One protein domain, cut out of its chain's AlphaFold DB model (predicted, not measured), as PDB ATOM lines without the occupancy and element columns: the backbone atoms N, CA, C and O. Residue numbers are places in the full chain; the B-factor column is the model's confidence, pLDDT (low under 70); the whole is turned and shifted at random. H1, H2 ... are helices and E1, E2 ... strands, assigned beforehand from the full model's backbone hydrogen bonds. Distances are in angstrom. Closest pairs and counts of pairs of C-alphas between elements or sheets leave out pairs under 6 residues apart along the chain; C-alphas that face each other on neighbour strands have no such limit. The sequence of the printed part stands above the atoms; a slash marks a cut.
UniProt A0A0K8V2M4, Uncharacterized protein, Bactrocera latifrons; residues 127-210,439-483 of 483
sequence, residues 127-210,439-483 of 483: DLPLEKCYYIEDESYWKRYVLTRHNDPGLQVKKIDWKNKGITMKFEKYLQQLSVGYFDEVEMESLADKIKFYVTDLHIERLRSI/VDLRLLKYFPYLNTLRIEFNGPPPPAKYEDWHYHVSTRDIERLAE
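Overview. This is residues 127 to 210 and 439 to 483 of the 483 residues of an uncharacterized protein of Bactrocera latifrons (UniProt A0A0K8V2M4). The longest helix, H3, and a small ribbon of two parallel strands, E1 and E2, make the middle, with E1 next to H3. H1 packs on the first part of H3 with short H2 beyond it, H4 and H5 pack on each other elsewhere, and residues 463 to 468 stick out in a long loop before H6. The 129 printed residues run H1 H2 H3 H4 E1 H5 E2 H6, mostly helix, with under half in named elements. The whole is compact, radius of gyration of the C-alphas 16.0 A, spanning 48 by 34 by 25 A.

Arrangement. E1, residues 201 to 204, and E2, residues 452 to 455, are parallel at 1 degrees; N 202 and O 452 are 2.9 A apart, within hydrogen-bond range. H3, residues 162 to 177, has its closest C-alpha to E1 at Glu 172, 5.9 A from that of Ile 204. H1, residues 139 to 149, touches residues 162 to 169 of H3 at a steep tilt of 44 degrees, the same way, closest C-alphas Trp 142 and Trp 162, 5.3 A. H2, residues 153 to 157, and H1 touch only at the corner, and only just, with 3 pairs of C-alphas within 8 A, the closest Leu 147 and Gln 156, 7.3 A. H4, residues 185 to 195, touches H5, residues 441 to 446, closest C-alphas Ala 192 and Tyr 446, 6.0 A. H5 and H6, residues 475 to 480, only just touch, with 3 pairs of C-alphas within 8 A, the closest Arg 442 and Arg 480, 6.4 A. Every O i to N i+4 pair is within hydrogen-bond range in H1, H3 and H6, against 6 of 7 in H4, 0 of 1 in H2 and 0 of 2 in H5; O i to N i+3 pairs are within range in 1 of 2 in H2 and 3 of 3 in H5.

Along the chain. H3 is 22.2 A long, H1 15.5 A and H4 15.1 A. C-alpha 139 of H1 is at (-35.457, -58.233, 37.430), and C-alpha 480 of H6 at (-5.448, -38.521, 32.622).

Size, cuts and confidence. Residues 211 to 438 are not printed; C-alphas 210 and 439 are 8.6 A apart. The link from E2 to H6 is long, and residues 456 to 483 are under pLDDT 70.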
ATOM      1  N   ASP A 127     -30.739 -51.194  49.915       84.12
ATOM      2  CA  ASP A 127     -29.518 -50.480  50.300       84.12
ATOM      3  C   ASP A 127     -28.277 -51.380  50.486       84.12
ATOM      4  O   ASP A 127     -27.294 -50.939  51.076       84.12
ATOM      5  N   LEU A 128     -28.268 -52.608  49.938       85.94
ATOM      6  CA  LEU A 128     -27.036 -53.415  49.870       85.94
ATOM      7  C   LEU A 128     -25.933 -52.704  49.051       85.94
ATOM      8  O   LEU A 128     -26.253 -52.063  48.037       85.94
ATOM      9  N   PRO A 129     -24.650 -52.851  49.441       86.38
ATOM     10  CA  PRO A 129     -23.508 -52.372  48.664       86.38
ATOM     11  C   PRO A 129     -23.361 -53.160  47.356       86.38
ATOM     12  O   PRO A 129     -23.830 -54.294  47.246       86.38
ATOM     13  N   LEU A 130     -22.694 -52.562  46.363       86.00
ATOM     14  CA  LEU A 130     -22.616 -53.101  45.000       86.00
ATOM     15  C   LEU A 130     -21.969 -54.496  44.937       86.00
ATOM     16  O   LEU A 130     -22.501 -55.393  44.280       86.00
ATOM     17  N   GLU A 131     -20.899 -54.706  45.708       85.69
ATOM     18  CA  GLU A 131     -20.231 -56.000  45.931       85.69
ATOM     19  C   GLU A 131     -21.189 -57.127  46.347       85.69
ATOM     20  O   GLU A 131     -20.961 -58.293  46.037       85.69
ATOM     21  N   LYS A 132     -22.278 -56.794  47.050       84.75
ATOM     22  CA  LYS A 132     -23.240 -57.765  47.582       84.75
ATOM     23  C   LYS A 132     -24.500 -57.903  46.732       84.75
ATOM     24  O   LYS A 132     -25.406 -58.615  47.150       84.75
ATOM     25  N   CYS A 133     -24.578 -57.267  45.561       86.69
ATOM     26  CA  CYS A 133     -25.746 -57.392  44.685       86.69
ATOM     27  C   CYS A 133     -25.454 -57.558  43.186       86.69
ATOM     28  O   CYS A 133     -26.387 -57.885  42.462       86.69
ATOM     29  N   TYR A 134     -24.222 -57.371  42.687       83.88
ATOM     30  CA  TYR A 134     -23.925 -57.450  41.237       83.88
ATOM     31  C   TYR A 134     -24.363 -58.772  40.568       83.88
ATOM     32  O   TYR A 134     -24.741 -58.799  39.396       83.88
ATOM     33  N   TYR A 135     -24.346 -59.865  41.329       85.75
ATOM     34  CA  TYR A 135     -24.696 -61.221  40.905       85.75
ATOM     35  C   TYR A 135     -26.204 -61.526  40.989       85.75
ATOM     36  O   TYR A 135     -26.623 -62.600  40.573       85.75
ATOM     37  N   ILE A 136     -27.039 -60.604  41.487       87.50
ATOM     38  CA  ILE A 136     -28.498 -60.782  41.491       87.50
ATOM     39  C   ILE A 136     -29.007 -60.698  40.048       87.50
ATOM     40  O   ILE A 136     -28.805 -59.696  39.355       87.50
ATOM     41  N   GLU A 137     -29.662 -61.759  39.584       84.38
ATOM     42  CA  GLU A 137     -30.234 -61.846  38.233       84.38
ATOM     43  C   GLU A 137     -31.710 -61.441  38.172       84.38
ATOM     44  O   GLU A 137     -32.186 -61.066  37.105       84.38
ATOM     45  N   ASP A 138     -32.424 -61.454  39.303       86.81
ATOM     46  CA  ASP A 138     -33.855 -61.147  39.343       86.81
ATOM     47  C   ASP A 138     -34.173 -59.692  38.946       86.81
ATOM     48  O   ASP A 138     -33.738 -58.727  39.584       86.81
ATOM     49  N   GLU A 139     -35.001 -59.537  37.913       86.19
ATOM     50  CA  GLU A 139     -35.457 -58.233  37.430       86.19
ATOM     51  C   GLU A 139     -36.324 -57.493  38.458       86.19
ATOM     52  O   GLU A 139     -36.312 -56.261  38.480       86.19
ATOM     53  N   SER A 140     -37.078 -58.203  39.311       84.81
ATOM     54  CA  SER A 140     -38.017 -57.565  40.246       84.81
ATOM     55  C   SER A 140     -37.284 -56.736  41.308       84.81
ATOM     56  O   SER A 140     -37.666 -55.591  41.576       84.81
ATOM     57  N   TYR A 141     -36.167 -57.256  41.828       89.25
ATOM     58  CA  TYR A 141     -35.253 -56.541  42.716       89.25
ATOM     59  C   TYR A 141     -34.723 -55.256  42.075       89.25
ATOM     60  O   TYR A 141     -34.832 -54.167  42.649       89.25
ATOM     61  N   TRP A 142     -34.181 -55.359  40.859       90.38
ATOM     62  CA  TRP A 142     -33.587 -54.218  40.170       90.38
ATOM     63  C   TRP A 142     -34.627 -53.172  39.765       90.38
ATOM     64  O   TRP A 142     -34.397 -51.975  39.938       90.38
ATOM     65  N   LYS A 143     -35.813 -53.608  39.328       88.50
ATOM     66  CA  LYS A 143     -36.957 -52.735  39.054       88.50
ATOM     67  C   LYS A 143     -37.386 -51.975  40.311       88.50
ATOM     68  O   LYS A 143     -37.549 -50.758  40.247       88.50
ATOM     69  N   ARG A 144     -37.498 -52.645  41.468       88.12
ATOM     70  CA  ARG A 144     -37.749 -51.986  42.766       88.12
ATOM     71  C   ARG A 144     -36.659 -50.963  43.097       88.12
ATOM     72  O   ARG A 144     -36.992 -49.837  43.466       88.12
ATOM     73  N   TYR A 145     -35.381 -51.323  42.952       89.94
ATOM     74  CA  TYR A 145     -34.256 -50.427  43.243       89.94
ATOM     75  C   TYR A 145     -34.307 -49.149  42.395       89.94
ATOM     76  O   TYR A 145     -34.305 -48.046  42.945       89.94
ATOM     77  N   VAL A 146     -34.411 -49.298  41.071       89.62
ATOM     78  CA  VAL A 146     -34.434 -48.175  40.126       89.62
ATOM     79  C   VAL A 146     -35.670 -47.302  40.360       89.62
ATOM     80  O   VAL A 146     -35.524 -46.097  40.546       89.62
ATOM     81  N   LEU A 147     -36.875 -47.876  40.451       87.44
ATOM     82  CA  LEU A 147     -38.109 -47.098  40.654       87.44
ATOM     83  C   LEU A 147     -38.181 -46.374  42.009       87.44
ATOM     84  O   LEU A 147     -38.877 -45.370  42.114       87.44
ATOM     85  N   THR A 148     -37.470 -46.847  43.037       86.50
ATOM     86  CA  THR A 148     -37.410 -46.173  44.351       86.50
ATOM     87  C   THR A 148     -36.438 -44.984  44.356       86.50
ATOM     88  O   THR A 148     -36.498 -44.136  45.246       86.50
ATOM     89  N   ARG A 149     -35.499 -44.931  43.402       83.25
ATOM     90  CA  ARG A 149     -34.411 -43.936  43.355       83.25
ATOM     91  C   ARG A 149     -34.493 -42.978  42.162       83.25
ATOM     92  O   ARG A 149     -33.884 -41.918  42.217       83.25
ATOM     93  N   HIS A 150     -35.214 -43.340  41.104       82.31
ATOM     94  CA  HIS A 150     -35.349 -42.552  39.883       82.31
ATOM     95  C   HIS A 150     -36.577 -41.634  39.945       82.31
ATOM     96  O   HIS A 150     -37.667 -42.081  40.294       82.31
ATOM     97  N   ASN A 151     -36.419 -40.364  39.564       75.88
ATOM     98  CA  ASN A 151     -37.488 -39.365  39.696       75.88
ATOM     99  C   ASN A 151     -38.581 -39.472  38.611       75.88
ATOM    100  O   ASN A 151     -39.704 -39.030  38.845       75.88
ATOM    101  N   ASP A 152     -38.291 -40.060  37.442       77.56
ATOM    102  CA  ASP A 152     -39.275 -40.146  36.348       77.56
ATOM    103  C   ASP A 152     -40.344 -41.234  36.581       77.56
ATOM    104  O   ASP A 152     -40.027 -42.427  36.498       77.56
ATOM    105  N   PRO A 153     -41.641 -40.882  36.715       72.12
ATOM    106  CA  PRO A 153     -42.712 -41.875  36.848       72.12
ATOM    107  C   PRO A 153     -42.941 -42.673  35.554       72.12
ATOM    108  O   PRO A 153     -43.363 -43.828  35.592       72.12
ATOM    109  N   GLY A 154     -42.612 -42.091  34.393       73.62
ATOM    110  CA  GLY A 154     -42.748 -42.735  33.083       73.62
ATOM    111  C   GLY A 154     -41.794 -43.912  32.850       73.62
ATOM    112  O   GLY A 154     -41.948 -44.631  31.863       73.62
ATOM    113  N   LEU A 155     -40.824 -44.140  33.743       78.88
ATOM    114  CA  LEU A 155     -39.887 -45.257  33.633       78.88
ATOM    115  C   LEU A 155     -40.595 -46.617  33.762       78.88
ATOM    116  O   LEU A 155     -40.204 -47.566  33.094       78.88
ATOM    117  N   GLN A 156     -41.683 -46.700  34.542       73.88
ATOM    118  CA  GLN A 156     -42.437 -47.940  34.800       73.88
ATOM    119  C   GLN A 156     -42.997 -48.621  33.539       73.88
ATOM    120  O   GLN A 156     -43.217 -49.831  33.548       73.88
ATOM    121  N   VAL A 157     -43.252 -47.840  32.483       71.69
ATOM    122  CA  VAL A 157     -43.886 -48.286  31.228       71.69
ATOM    123  C   VAL A 157     -42.846 -48.605  30.145       71.69
ATOM    124  O   VAL A 157     -43.146 -49.300  29.175       71.69
ATOM    125  N   LYS A 158     -41.608 -48.119  30.291       79.62
ATOM    126  CA  LYS A 158     -40.536 -48.360  29.319       79.62
ATOM    127  C   LYS A 158     -39.967 -49.770  29.508       79.62
ATOM    128  O   LYS A 158     -39.671 -50.181  30.627       79.62
ATOM    129  N   LYS A 159     -39.756 -50.492  28.404       81.69
ATOM    130  CA  LYS A 159     -38.974 -51.735  28.409       81.69
ATOM    131  C   LYS A 159     -37.491 -51.364  28.511       81.69
ATOM    132  O   LYS A 159     -36.936 -50.831  27.556       81.69
ATOM    133  N   ILE A 160     -36.902 -51.583  29.683       84.19
ATOM    134  CA  ILE A 160     -35.519 -51.231  30.032       84.19
ATOM    135  C   ILE A 160     -34.901 -52.422  30.761       84.19
ATOM    136  O   ILE A 160     -35.576 -53.058  31.571       84.19
ATOM    137  N   ASP A 161     -33.616 -52.671  30.524       88.88
ATOM    138  CA  ASP A 161     -32.842 -53.670  31.257       88.88
ATOM    139  C   ASP A 161     -32.576 -53.167  32.685       88.88
ATOM    140  O   ASP A 161     -31.613 -52.446  32.968       88.88
ATOM    141  N   TRP A 162     -33.485 -53.521  33.601       89.31
ATOM    142  CA  TRP A 162     -33.483 -53.043  34.986       89.31
ATOM    143  C   TRP A 162     -32.165 -53.328  35.706       89.31
ATOM    144  O   TRP A 162     -31.696 -52.475  36.459       89.31
ATOM    145  N   LYS A 163     -31.553 -54.494  35.448       90.69
ATOM    146  CA  LYS A 163     -30.256 -54.890  36.018       90.69
ATOM    147  C   LYS A 163     -29.149 -53.914  35.627       90.69
ATOM    148  O   LYS A 163     -28.483 -53.390  36.514       90.69
ATOM    149  N   ASN A 164     -29.009 -53.603  34.339       91.38
ATOM    150  CA  ASN A 164     -27.982 -52.688  33.834       91.38
ATOM    151  C   ASN A 164     -28.149 -51.303  34.470       91.38
ATOM    152  O   ASN A 164     -27.244 -50.807  35.141       91.38
ATOM    153  N   LYS A 165     -29.357 -50.727  34.382       89.25
ATOM    154  CA  LYS A 165     -29.629 -49.397  34.951       89.25
ATOM    155  C   LYS A 165     -29.464 -49.363  36.475       89.25
ATOM    156  O   LYS A 165     -28.976 -48.372  37.012       89.25
ATOM    157  N   GLY A 166     -29.833 -50.436  37.175       90.88
ATOM    158  CA  GLY A 166     -29.683 -50.562  38.624       90.88
ATOM    159  C   GLY A 166     -28.232 -50.712  39.086       90.88
ATOM    160  O   GLY A 166     -27.855 -50.098  40.085       90.88
ATOM    161  N   ILE A 167     -27.412 -51.470  38.348       91.81
ATOM    162  CA  ILE A 167     -25.969 -51.603  38.587       91.81
ATOM    163  C   ILE A 167     -25.270 -50.268  38.327       91.81
ATOM    164  O   ILE A 167     -24.576 -49.794  39.225       91.81
ATOM    165  N   THR A 168     -25.538 -49.613  37.189       91.00
ATOM    166  CA  THR A 168     -25.091 -48.237  36.906       91.00
ATOM    167  C   THR A 168     -25.436 -47.299  38.065       91.00
ATOM    168  O   THR A 168     -24.533 -46.735  38.667       91.00
ATOM    169  N   MET A 169     -26.705 -47.211  38.485       89.50
ATOM    170  CA  MET A 169     -27.115 -46.307  39.573       89.50
ATOM    171  C   MET A 169     -26.496 -46.643  40.942       89.50
ATOM    172  O   MET A 169     -26.349 -45.763  41.792       89.50
ATOM    173  N   LYS A 170     -26.150 -47.909  41.213       90.56
ATOM    174  CA  LYS A 170     -25.379 -48.275  42.416       90.56
ATOM    175  C   LYS A 170     -23.908 -47.888  42.286       90.56
ATOM    176  O   LYS A 170     -23.333 -47.445  43.278       90.56
ATOM    177  N   PHE A 171     -23.321 -48.031  41.102       88.94
ATOM    178  CA  PHE A 171     -21.934 -47.666  40.831       88.94
ATOM    179  C   PHE A 171     -21.733 -46.144  40.847       88.94
ATOM    180  O   PHE A 171     -20.856 -45.661  41.553       88.94
ATOM    181  N   GLU A 172     -22.624 -45.376  40.212       87.50
ATOM    182  CA  GLU A 172     -22.689 -43.909  40.309       87.50
ATOM    183  C   GLU A 172     -22.735 -43.458  41.776       87.50
ATOM    184  O   GLU A 172     -21.912 -42.655  42.213       87.50
ATOM    185  N   LYS A 173     -23.647 -44.031  42.577       87.25
ATOM    186  CA  LYS A 173     -23.752 -43.737  44.014       87.25
ATOM    187  C   LYS A 173     -22.475 -44.102  44.779       87.25
ATOM    188  O   LYS A 173     -22.091 -43.355  45.675       87.25
ATOM    189  N   TYR A 174     -21.838 -45.228  44.457       86.19
ATOM    190  CA  TYR A 174     -20.581 -45.654  45.073       86.19
ATOM    191  C   TYR A 174     -19.454 -44.652  44.777       86.19
ATOM    192  O   TYR A 174     -18.853 -44.136  45.717       86.19
ATOM    193  N   LEU A 175     -19.264 -44.256  43.511       81.25
ATOM    194  CA  LEU A 175     -18.283 -43.234  43.113       81.25
ATOM    195  C   LEU A 175     -18.530 -41.877  43.799       81.25
ATOM    196  O   LEU A 175     -17.590 -41.242  44.265       81.25
ATOM    197  N   GLN A 176     -19.789 -41.447  43.935       79.31
ATOM    198  CA  GLN A 176     -20.161 -40.203  44.636       79.31
ATOM    199  C   GLN A 176     -20.012 -40.285  46.175       79.31
ATOM    200  O   GLN A 176     -20.015 -39.266  46.880       79.31
ATOM    201  N   GLN A 177     -19.929 -41.492  46.738       79.94
ATOM    202  CA  GLN A 177     -19.695 -41.720  48.170       79.94
ATOM    203  C   GLN A 177     -18.214 -41.906  48.507       79.94
ATOM    204  O   GLN A 177     -17.832 -41.650  49.652       79.94
ATOM    205  N   LEU A 178     -17.399 -42.303  47.530       73.25
ATOM    206  CA  LEU A 178     -15.983 -42.592  47.691       73.25
ATOM    207  C   LEU A 178     -15.208 -41.321  48.069       73.25
ATOM    208  O   LEU A 178     -15.330 -40.268  47.440       73.25
ATOM    209  N   SER A 179     -14.423 -41.401  49.141       65.31
ATOM    210  CA  SER A 179     -13.499 -40.339  49.535       65.31
ATOM    211  C   SER A 179     -12.176 -40.527  48.806       65.31
ATOM    212  O   SER A 179     -11.574 -41.591  48.911       65.31
ATOM    213  N   VAL A 180     -11.685 -39.483  48.146       60.72
ATOM    214  CA  VAL A 180     -10.539 -39.543  47.219       60.72
ATOM    215  C   VAL A 180      -9.234 -40.060  47.853       60.72
ATOM    216  O   VAL A 180      -8.405 -40.643  47.169       60.72
ATOM    217  N   GLY A 181      -9.073 -39.949  49.177       57.66
ATOM    218  CA  GLY A 181      -7.946 -40.554  49.908       57.66
ATOM    219  C   GLY A 181      -8.007 -42.083  50.091       57.66
ATOM    220  O   GLY A 181      -7.108 -42.634  50.717       57.66
ATOM    221  N   TYR A 182      -9.060 -42.745  49.601       56.72
ATOM    222  CA  TYR A 182      -9.305 -44.194  49.675       56.72
ATOM    223  C   TYR A 182      -9.668 -44.780  48.294       56.72
ATOM    224  O   TYR A 182     -10.463 -45.709  48.193       56.72
ATOM    225  N   PHE A 183      -9.128 -44.213  47.213       66.44
ATOM    226  CA  PHE A 183      -9.217 -44.839  45.896       66.44
ATOM    227  C   PHE A 183      -8.141 -45.928  45.779       66.44
ATOM    228  O   PHE A 183      -6.981 -45.629  45.504       66.44
ATOM    229  N   ASP A 184      -8.523 -47.179  46.039       71.81
ATOM    230  CA  ASP A 184      -7.679 -48.348  45.783       71.81
ATOM    231  C   ASP A 184      -7.936 -48.860  44.357       71.81
ATOM    232  O   ASP A 184      -9.036 -49.322  44.034       71.81
ATOM    233  N   GLU A 185      -6.922 -48.758  43.492       75.06
ATOM    234  CA  GLU A 185      -6.995 -49.236  42.106       75.06
ATOM    235  C   GLU A 185      -7.277 -50.745  42.020       75.06
ATOM    236  O   GLU A 185      -7.973 -51.174  41.101       75.06
ATOM    237  N   VAL A 186      -6.805 -51.545  42.984       80.12
ATOM    238  CA  VAL A 186      -6.926 -53.012  42.972       80.12
ATOM    239  C   VAL A 186      -8.348 -53.449  43.324       80.12
ATOM    240  O   VAL A 186      -8.926 -54.317  42.660       80.12
ATOM    241  N   GLU A 187      -8.954 -52.831  44.344       80.19
ATOM    242  CA  GLU A 187     -10.360 -53.085  44.678       80.19
ATOM    243  C   GLU A 187     -11.271 -52.652  43.520       80.19
ATOM    244  O   GLU A 187     -12.151 -53.419  43.107       80.19
ATOM    245  N   MET A 188     -11.003 -51.474  42.943       81.81
ATOM    246  CA  MET A 188     -11.733 -50.921  41.801       81.81
ATOM    247  C   MET A 188     -11.639 -51.784  40.543       81.81
ATOM    248  O   MET A 188     -12.672 -52.032  39.923       81.81
ATOM    249  N   GLU A 189     -10.454 -52.277  40.183       84.75
ATOM    250  CA  GLU A 189     -10.260 -53.216  39.072       84.75
ATOM    251  C   GLU A 189     -11.088 -54.489  39.291       84.75
ATOM    252  O   GLU A 189     -11.905 -54.862  38.445       84.75
ATOM    253  N   SER A 190     -10.976 -55.095  40.480       87.38
ATOM    254  CA  SER A 190     -11.696 -56.328  40.831       87.38
ATOM    255  C   SER A 190     -13.223 -56.176  40.837       87.38
ATOM    256  O   SER A 190     -13.953 -57.159  40.659       87.38
ATOM    257  N   LEU A 191     -13.722 -54.963  41.092       87.19
ATOM    258  CA  LEU A 191     -15.137 -54.622  41.046       87.19
ATOM    259  C   LEU A 191     -15.568 -54.364  39.601       87.19
ATOM    260  O   LEU A 191     -16.532 -54.979  39.145       87.19
ATOM    261  N   ALA A 192     -14.838 -53.509  38.881       87.31
ATOM    262  CA  ALA A 192     -15.120 -53.126  37.504       87.31
ATOM    263  C   ALA A 192     -15.159 -54.343  36.572       87.31
ATOM    264  O   ALA A 192     -16.105 -54.479  35.797       87.31
ATOM    265  N   ASP A 193     -14.244 -55.304  36.732       89.50
ATOM    266  CA  ASP A 193     -14.236 -56.555  35.966       89.50
ATOM    267  C   ASP A 193     -15.555 -57.342  36.045       89.50
ATOM    268  O   ASP A 193     -15.953 -57.996  35.077       89.50
ATOM    269  N   LYS A 194     -16.264 -57.248  37.179       89.75
ATOM    270  CA  LYS A 194     -17.551 -57.921  37.424       89.75
ATOM    271  C   LYS A 194     -18.748 -57.143  36.872       89.75
ATOM    272  O   LYS A 194     -19.793 -57.746  36.633       89.75
ATOM    273  N   ILE A 195     -18.627 -55.822  36.698       90.75
ATOM    274  CA  ILE A 195     -19.737 -54.934  36.301       90.75
ATOM    275  C   ILE A 195     -19.590 -54.299  34.910       90.75
ATOM    276  O   ILE A 195     -20.563 -53.733  34.415       90.75
ATOM    277  N   LYS A 196     -18.431 -54.419  34.250       89.75
ATOM    278  CA  LYS A 196     -18.107 -53.751  32.973       89.75
ATOM    279  C   LYS A 196     -19.116 -53.972  31.846       89.75
ATOM    280  O   LYS A 196     -19.328 -53.072  31.045       89.75
ATOM    281  N   PHE A 197     -19.774 -55.131  31.803       89.81
ATOM    282  CA  PHE A 197     -20.804 -55.452  30.803       89.81
ATOM    283  C   PHE A 197     -22.164 -54.782  31.065       89.81
ATOM    284  O   PHE A 197     -23.007 -54.741  30.175       89.81
ATOM    285  N   TYR A 198     -22.400 -54.296  32.287       88.75
ATOM    286  CA  TYR A 198     -23.679 -53.727  32.719       88.75
ATOM    287  C   TYR A 198     -23.686 -52.191  32.717       88.75
ATOM    288  O   TYR A 198     -24.761 -51.596  32.665       88.75
ATOM    289  N   VAL A 199     -22.511 -51.553  32.775       89.62
ATOM    290  CA  VAL A 199     -22.359 -50.090  32.813       89.62
ATOM    291  C   VAL A 199     -22.118 -49.553  31.401       89.62
ATOM    292  O   VAL A 199     -20.981 -49.456  30.946       89.62
ATOM    293  N   THR A 200     -23.205 -49.217  30.702       86.44
ATOM    294  CA  THR A 200     -23.172 -48.633  29.343       86.44
ATOM    295  C   THR A 200     -23.248 -47.110  29.334       86.44
ATOM    296  O   THR A 200     -22.734 -46.469  28.423       86.44
ATOM    297  N   ASP A 201     -23.878 -46.529  30.351       88.38
ATOM    298  CA  ASP A 201     -23.947 -45.092  30.596       88.38
ATOM    299  C   ASP A 201     -23.511 -44.832  32.042       88.38
ATOM    300  O   ASP A 201     -23.785 -45.655  32.924       88.38
ATOM    301  N   LEU A 202     -22.866 -43.691  32.287       87.38
ATOM    302  CA  LEU A 202     -22.416 -43.267  33.612       87.38
ATOM    303  C   LEU A 202     -22.686 -41.771  33.818       87.38
ATOM    304  O   LEU A 202     -22.113 -40.925  33.126       87.38
ATOM    305  N   HIS A 203     -23.542 -41.443  34.786       86.56
ATOM    306  CA  HIS A 203     -23.856 -40.076  35.201       86.56
ATOM    307  C   HIS A 203     -23.354 -39.813  36.625       86.56
ATOM    308  O   HIS A 203     -23.877 -40.326  37.614       86.56
ATOM    309  N   ILE A 204     -22.317 -38.988  36.741       80.75
ATOM    310  CA  ILE A 204     -21.734 -38.598  38.025       80.75
ATOM    311  C   ILE A 204     -22.206 -37.178  38.350       80.75
ATOM    312  O   ILE A 204     -21.727 -36.219  37.756       80.75
ATOM    313  N   GLU A 205     -23.150 -37.041  39.288       73.50
ATOM    314  CA  GLU A 205     -23.714 -35.736  39.674       73.50
ATOM    315  C   GLU A 205     -22.831 -34.931  40.636       73.50
ATOM    316  O   GLU A 205     -22.965 -33.710  40.702       73.50
ATOM    317  N   ARG A 206     -22.043 -35.619  41.478       70.50
ATOM    318  CA  ARG A 206     -21.291 -35.029  42.600       70.50
ATOM    319  C   ARG A 206     -20.035 -35.831  42.919       70.50
ATOM    320  O   ARG A 206     -20.082 -36.786  43.695       70.50
ATOM    321  N   LEU A 207     -18.900 -35.422  42.369       66.81
ATOM    322  CA  LEU A 207     -17.605 -35.886  42.861       66.81
ATOM    323  C   LEU A 207     -17.297 -35.192  44.196       66.81
ATOM    324  O   LEU A 207     -17.496 -33.986  44.335       66.81
ATOM    325  N   ARG A 208     -16.836 -35.951  45.195       63.28
ATOM    326  CA  ARG A 208     -16.379 -35.379  46.471       63.28
ATOM    327  C   ARG A 208     -14.984 -34.791  46.310       63.28
ATOM    328  O   ARG A 208     -14.146 -35.420  45.676       63.28
ATOM    329  N   SER A 209     -14.747 -33.643  46.939       63.12
ATOM    330  CA  SER A 209     -13.412 -33.062  47.087       63.12
ATOM    331  C   SER A 209     -12.541 -33.879  48.064       63.12
ATOM    332  O   SER A 209     -13.070 -34.479  49.005       63.12
ATOM    333  N   ILE A 210     -11.211 -33.856  47.915       60.34
ATOM    334  CA  ILE A 210     -10.265 -34.343  48.931       60.34
ATOM    335  C   ILE A 210     -10.454 -33.498  50.202       60.34
ATOM    336  O   ILE A 210     -10.461 -32.270  50.145       60.34
ATOM    337  N   VAL A 439     -12.377 -38.036  42.482       60.25
ATOM    338  CA  VAL A 439     -12.051 -39.454  42.223       60.25
ATOM    339  C   VAL A 439     -11.350 -39.578  40.867       60.25
ATOM    340  O   VAL A 439     -11.841 -39.016  39.889       60.25
ATOM    341  N   ASP A 440     -10.235 -40.316  40.804       67.56
ATOM    342  CA  ASP A 440      -9.430 -40.434  39.584       67.56
ATOM    343  C   ASP A 440     -10.225 -41.119  38.456       67.56
ATOM    344  O   ASP A 440     -10.692 -42.257  38.574       67.56
ATOM    345  N   LEU A 441     -10.389 -40.401  37.344       73.00
ATOM    346  CA  LEU A 441     -11.191 -40.836  36.203       73.00
ATOM    347  C   LEU A 441     -10.510 -41.926  35.363       73.00
ATOM    348  O   LEU A 441     -11.171 -42.525  34.515       73.00
ATOM    349  N   ARG A 442      -9.256 -42.297  35.665       72.19
ATOM    350  CA  ARG A 442      -8.604 -43.508  35.132       72.19
ATOM    351  C   ARG A 442      -9.406 -44.788  35.370       72.19
ATOM    352  O   ARG A 442      -9.189 -45.769  34.665       72.19
ATOM    353  N   LEU A 443     -10.374 -44.796  36.296       78.00
ATOM    354  CA  LEU A 443     -11.335 -45.898  36.448       78.00
ATOM    355  C   LEU A 443     -12.082 -46.243  35.146       78.00
ATOM    356  O   LEU A 443     -12.515 -47.379  34.977       78.00
ATOM    357  N   LEU A 444     -12.234 -45.288  34.222       80.56
ATOM    358  CA  LEU A 444     -12.951 -45.491  32.961       80.56
ATOM    359  C   LEU A 444     -12.252 -46.493  32.030       80.56
ATOM    360  O   LEU A 444     -12.941 -47.153  31.252       80.56
ATOM    361  N   LYS A 445     -10.932 -46.700  32.171       82.81
ATOM    362  CA  LYS A 445     -10.173 -47.715  31.412       82.81
ATOM    363  C   LYS A 445     -10.734 -49.135  31.588       82.81
ATOM    364  O   LYS A 445     -10.597 -49.975  30.704       82.81
ATOM    365  N   TYR A 446     -11.412 -49.397  32.709       84.62
ATOM    366  CA  TYR A 446     -12.035 -50.686  33.016       84.62
ATOM    367  C   TYR A 446     -13.438 -50.874  32.393       84.62
ATOM    368  O   TYR A 446     -14.017 -51.956  32.509       84.62
ATOM    369  N   PHE A 447     -13.995 -49.857  31.718       87.88
ATOM    370  CA  PHE A 447     -15.360 -49.850  31.170       87.88
ATOM    371  C   PHE A 447     -15.388 -49.689  29.634       87.88
ATOM    372  O   PHE A 447     -15.886 -48.686  29.124       87.88
ATOM    373  N   PRO A 448     -14.927 -50.691  28.858       85.94
ATOM    374  CA  PRO A 448     -14.839 -50.605  27.394       85.94
ATOM    375  C   PRO A 448     -16.198 -50.546  26.669       85.94
ATOM    376  O   PRO A 448     -16.234 -50.329  25.462       85.94
ATOM    377  N   TYR A 449     -17.311 -50.759  27.380       86.75
ATOM    378  CA  TYR A 449     -18.679 -50.694  26.848       86.75
ATOM    379  C   TYR A 449     -19.410 -49.388  27.213       86.75
ATOM    380  O   TYR A 449     -20.619 -49.279  26.998       86.75
ATOM    381  N   LEU A 450     -18.698 -48.412  27.784       87.75
ATOM    382  CA  LEU A 450     -19.254 -47.115  28.149       87.75
ATOM    383  C   LEU A 450     -19.459 -46.246  26.898       87.75
ATOM    384  O   LEU A 450     -18.504 -45.773  26.290       87.75
ATOM    385  N   ASN A 451     -20.720 -46.005  26.546       86.25
ATOM    386  CA  ASN A 451     -21.121 -45.173  25.411       86.25
ATOM    387  C   ASN A 451     -21.307 -43.703  25.812       86.25
ATOM    388  O   ASN A 451     -20.949 -42.803  25.054       86.25
ATOM    389  N   THR A 452     -21.879 -43.459  26.997       85.56
ATOM    390  CA  THR A 452     -22.222 -42.108  27.463       85.56
ATOM    391  C   THR A 452     -21.610 -41.833  28.830       85.56
ATOM    392  O   THR A 452     -22.022 -42.416  29.833       85.56
ATOM    393  N   LEU A 453     -20.683 -40.879  28.891       84.06
ATOM    394  CA  LEU A 453     -20.194 -40.303  30.140       84.06
ATOM    395  C   LEU A 453     -20.787 -38.903  30.323       84.06
ATOM    396  O   LEU A 453     -20.603 -38.026  29.479       84.06
ATOM    397  N   ARG A 454     -21.470 -38.674  31.446       82.19
ATOM    398  CA  ARG A 454     -21.952 -37.352  31.859       82.19
ATOM    399  C   ARG A 454     -21.427 -37.053  33.255       82.19
ATOM    400  O   ARG A 454     -21.873 -37.656  34.225       82.19
ATOM    401  N   ILE A 455     -20.504 -36.107  33.366       75.81
ATOM    402  CA  ILE A 455     -20.046 -35.607  34.664       75.81
ATOM    403  C   ILE A 455     -20.640 -34.217  34.855       75.81
ATOM    404  O   ILE A 455     -20.436 -33.324  34.034       75.81
ATOM    405  N   GLU A 456     -21.402 -34.048  35.927       69.94
ATOM    406  CA  GLU A 456     -21.937 -32.760  36.342       69.94
ATOM    407  C   GLU A 456     -21.234 -32.328  37.620       69.94
ATOM    408  O   GLU A 456     -21.149 -33.072  38.592       69.94
ATOM    409  N   PHE A 457     -20.747 -31.094  37.629       60.56
ATOM    410  CA  PHE A 457     -20.091 -30.510  38.792       60.56
ATOM    411  C   PHE A 457     -21.122 -29.753  39.619       60.56
ATOM    412  O   PHE A 457     -21.036 -28.538  39.794       60.56
ATOM    413  N   ASN A 458     -22.119 -30.484  40.136       53.00
ATOM    414  CA  ASN A 458     -23.028 -29.953  41.146       53.00
ATOM    415  C   ASN A 458     -22.285 -29.905  42.489       53.00
ATOM    416  O   ASN A 458     -22.529 -30.711  43.393       53.00
ATOM    417  N   GLY A 459     -21.335 -28.973  42.591       47.09
ATOM    418  CA  GLY A 459     -20.614 -28.677  43.822       47.09
ATOM    419  C   GLY A 459     -21.556 -28.255  44.960       47.09
ATOM    420  O   GLY A 459     -22.779 -28.173  44.781       47.09
ATOM    421  N   PRO A 460     -21.019 -27.960  46.157       45.09
ATOM    422  CA  PRO A 460     -21.813 -27.289  47.181       45.09
ATOM    423  C   PRO A 460     -22.462 -26.016  46.598       45.09
ATOM    424  O   PRO A 460     -21.886 -25.406  45.693       45.09
ATOM    425  N   PRO A 461     -23.656 -25.607  47.081       46.09
ATOM    426  CA  PRO A 461     -24.326 -24.403  46.588       46.09
ATOM    427  C   PRO A 461     -23.338 -23.230  46.603       46.09
ATOM    428  O   PRO A 461     -22.613 -23.094  47.595       46.09
ATOM    429  N   PRO A 462     -23.273 -22.432  45.518       46.56
ATOM    430  CA  PRO A 462     -22.117 -21.598  45.224       46.56
ATOM    431  C   PRO A 462     -21.778 -20.714  46.426       46.56
ATOM    432  O   PRO A 462     -22.650 -19.972  46.900       46.56
ATOM    433  N   PRO A 463     -20.546 -20.803  46.955       51.75
ATOM    434  CA  PRO A 463     -20.158 -20.016  48.108       51.75
ATOM    435  C   PRO A 463     -20.256 -18.528  47.767       51.75
ATOM    436  O   PRO A 463     -19.993 -18.102  46.642       51.75
ATOM    437  N   ALA A 464     -20.629 -17.717  48.759       51.72
ATOM    438  CA  ALA A 464     -20.886 -16.286  48.576       51.72
ATOM    439  C   ALA A 464     -19.635 -15.464  48.194       51.72
ATOM    440  O   ALA A 464     -19.728 -14.250  48.014       51.72
ATOM    441  N   LYS A 465     -18.465 -16.107  48.095       47.62
ATOM    442  CA  LYS A 465     -17.194 -15.519  47.685       47.62
ATOM    443  C   LYS A 465     -16.623 -16.290  46.503       47.62
ATOM    444  O   LYS A 465     -16.562 -17.515  46.510       47.62
ATOM    445  N   TYR A 466     -16.139 -15.540  45.520       39.81
ATOM    446  CA  TYR A 466     -15.474 -16.072  44.330       39.81
ATOM    447  C   TYR A 466     -14.182 -16.846  44.662       39.81
ATOM    448  O   TYR A 466     -13.843 -17.805  43.986       39.81
ATOM    449  N   GLU A 467     -13.499 -16.487  45.753       45.31
ATOM    450  CA  GLU A 467     -12.278 -17.163  46.228       45.31
ATOM    451  C   GLU A 467     -12.514 -18.583  46.778       45.31
ATOM    452  O   GLU A 467     -11.555 -19.291  47.055       45.31
ATOM    453  N   ASP A 468     -13.769 -19.011  46.933       47.12
ATOM    454  CA  ASP A 468     -14.127 -20.360  47.385       47.12
ATOM    455  C   ASP A 468     -14.527 -21.280  46.194       47.12
ATOM    456  O   ASP A 468     -14.980 -22.408  46.394       47.12
ATOM    457  N   TRP A 469     -14.369 -20.826  44.938       46.16
ATOM    458  CA  TRP A 469     -14.762 -21.541  43.702       46.16
ATOM    459  C   TRP A 469     -13.795 -22.664  43.260       46.16
ATOM    460  O   TRP A 469     -13.835 -23.116  42.118       46.16
ATOM    461  N   HIS A 470     -12.940 -23.179  44.141       49.97
ATOM    462  CA  HIS A 470     -11.894 -24.158  43.796       49.97
ATOM    463  C   HIS A 470     -12.396 -25.605  43.539       49.97
ATOM    464  O   HIS A 470     -11.627 -26.556  43.614       49.97
ATOM    465  N   TYR A 471     -13.675 -25.794  43.194       50.31
ATOM    466  CA  TYR A 471     -14.296 -27.101  42.893       50.31
ATOM    467  C   TYR A 471     -14.281 -27.457  41.393       50.31
ATOM    468  O   TYR A 471     -15.130 -28.208  40.912       50.31
ATOM    469  N   HIS A 472     -13.350 -26.891  40.627       48.94
ATOM    470  CA  HIS A 472     -13.232 -27.151  39.195       48.94
ATOM    471  C   HIS A 472     -12.325 -28.358  38.905       48.94
ATOM    472  O   HIS A 472     -11.442 -28.701  39.687       48.94
ATOM    473  N   VAL A 473     -12.588 -29.016  37.773       49.66
ATOM    474  CA  VAL A 473     -11.775 -30.111  37.221       49.66
ATOM    475  C   VAL A 473     -10.357 -29.610  36.975       49.66
ATOM    476  O   VAL A 473     -10.194 -28.529  36.406       49.66
ATOM    477  N   SER A 474      -9.342 -30.383  37.365       53.38
ATOM    478  CA  SER A 474      -7.964 -30.052  37.001       53.38
ATOM    479  C   SER A 474      -7.769 -30.313  35.508       53.38
ATOM    480  O   SER A 474      -8.262 -31.308  34.981       53.38
ATOM    481  N   THR A 475      -7.004 -29.478  34.804       54.00
ATOM    482  CA  THR A 475      -6.589 -29.779  33.419       54.00
ATOM    483  C   THR A 475      -5.918 -31.150  33.322       54.00
ATOM    484  O   THR A 475      -6.142 -31.882  32.361       54.00
ATOM    485  N   ARG A 476      -5.219 -31.552  34.387       54.72
ATOM    486  CA  ARG A 476      -4.584 -32.861  34.533       54.72
ATOM    487  C   ARG A 476      -5.564 -34.038  34.598       54.72
ATOM    488  O   ARG A 476      -5.186 -35.150  34.253       54.72
ATOM    489  N   ASP A 477      -6.815 -33.818  35.002       56.47
ATOM    490  CA  ASP A 477      -7.858 -34.857  34.963       56.47
ATOM    491  C   ASP A 477      -8.283 -35.142  33.524       56.47
ATOM    492  O   ASP A 477      -8.559 -36.282  33.168       56.47
ATOM    493  N   ILE A 478      -8.307 -34.102  32.687       59.25
ATOM    494  CA  ILE A 478      -8.618 -34.197  31.257       59.25
ATOM    495  C   ILE A 478      -7.451 -34.852  30.504       59.25
ATOM    496  O   ILE A 478      -7.679 -35.622  29.577       59.25
ATOM    497  N   GLU A 479      -6.213 -34.615  30.940       58.12
ATOM    498  CA  GLU A 479      -5.030 -35.327  30.439       58.12
ATOM    499  C   GLU A 479      -5.045 -36.810  30.852       58.12
ATOM    500  O   GLU A 479      -4.917 -37.676  29.993       58.12
ATOM    501  N   ARG A 480      -5.310 -37.131  32.129       60.00
ATOM    502  CA  ARG A 480      -5.448 -38.521  32.622       60.00
ATOM    503  C   ARG A 480      -6.660 -39.277  32.070       60.00
ATOM    504  O   ARG A 480      -6.699 -40.496  32.174       60.00
ATOM    505  N   LEU A 481      -7.652 -38.569  31.530       60.38
ATOM    506  CA  LEU A 481      -8.765 -39.143  30.767       60.38
ATOM    507  C   LEU A 481      -8.349 -39.593  29.357       60.38
ATOM    508  O   LEU A 481      -9.093 -40.343  28.726       60.38
ATOM    509  N   ALA A 482      -7.220 -39.093  28.847       52.09
ATOM    510  CA  ALA A 482      -6.692 -39.393  27.519       52.09
ATOM    511  C   ALA A 482      -5.539 -40.424  27.533       52.09
ATOM    512  O   ALA A 482      -5.106 -40.844  26.460       52.09
ATOM    513  N   GLU A 483      -5.065 -40.807  28.728       54.12
ATOM    514  CA  GLU A 483      -4.112 -41.900  29.002       54.12
ATOM    515  C   GLU A 483      -4.820 -43.256  29.196       54.12
ATOM    516  O   GLU A 483      -4.336 -44.245  28.600       54.12
TER     517      GLU A 483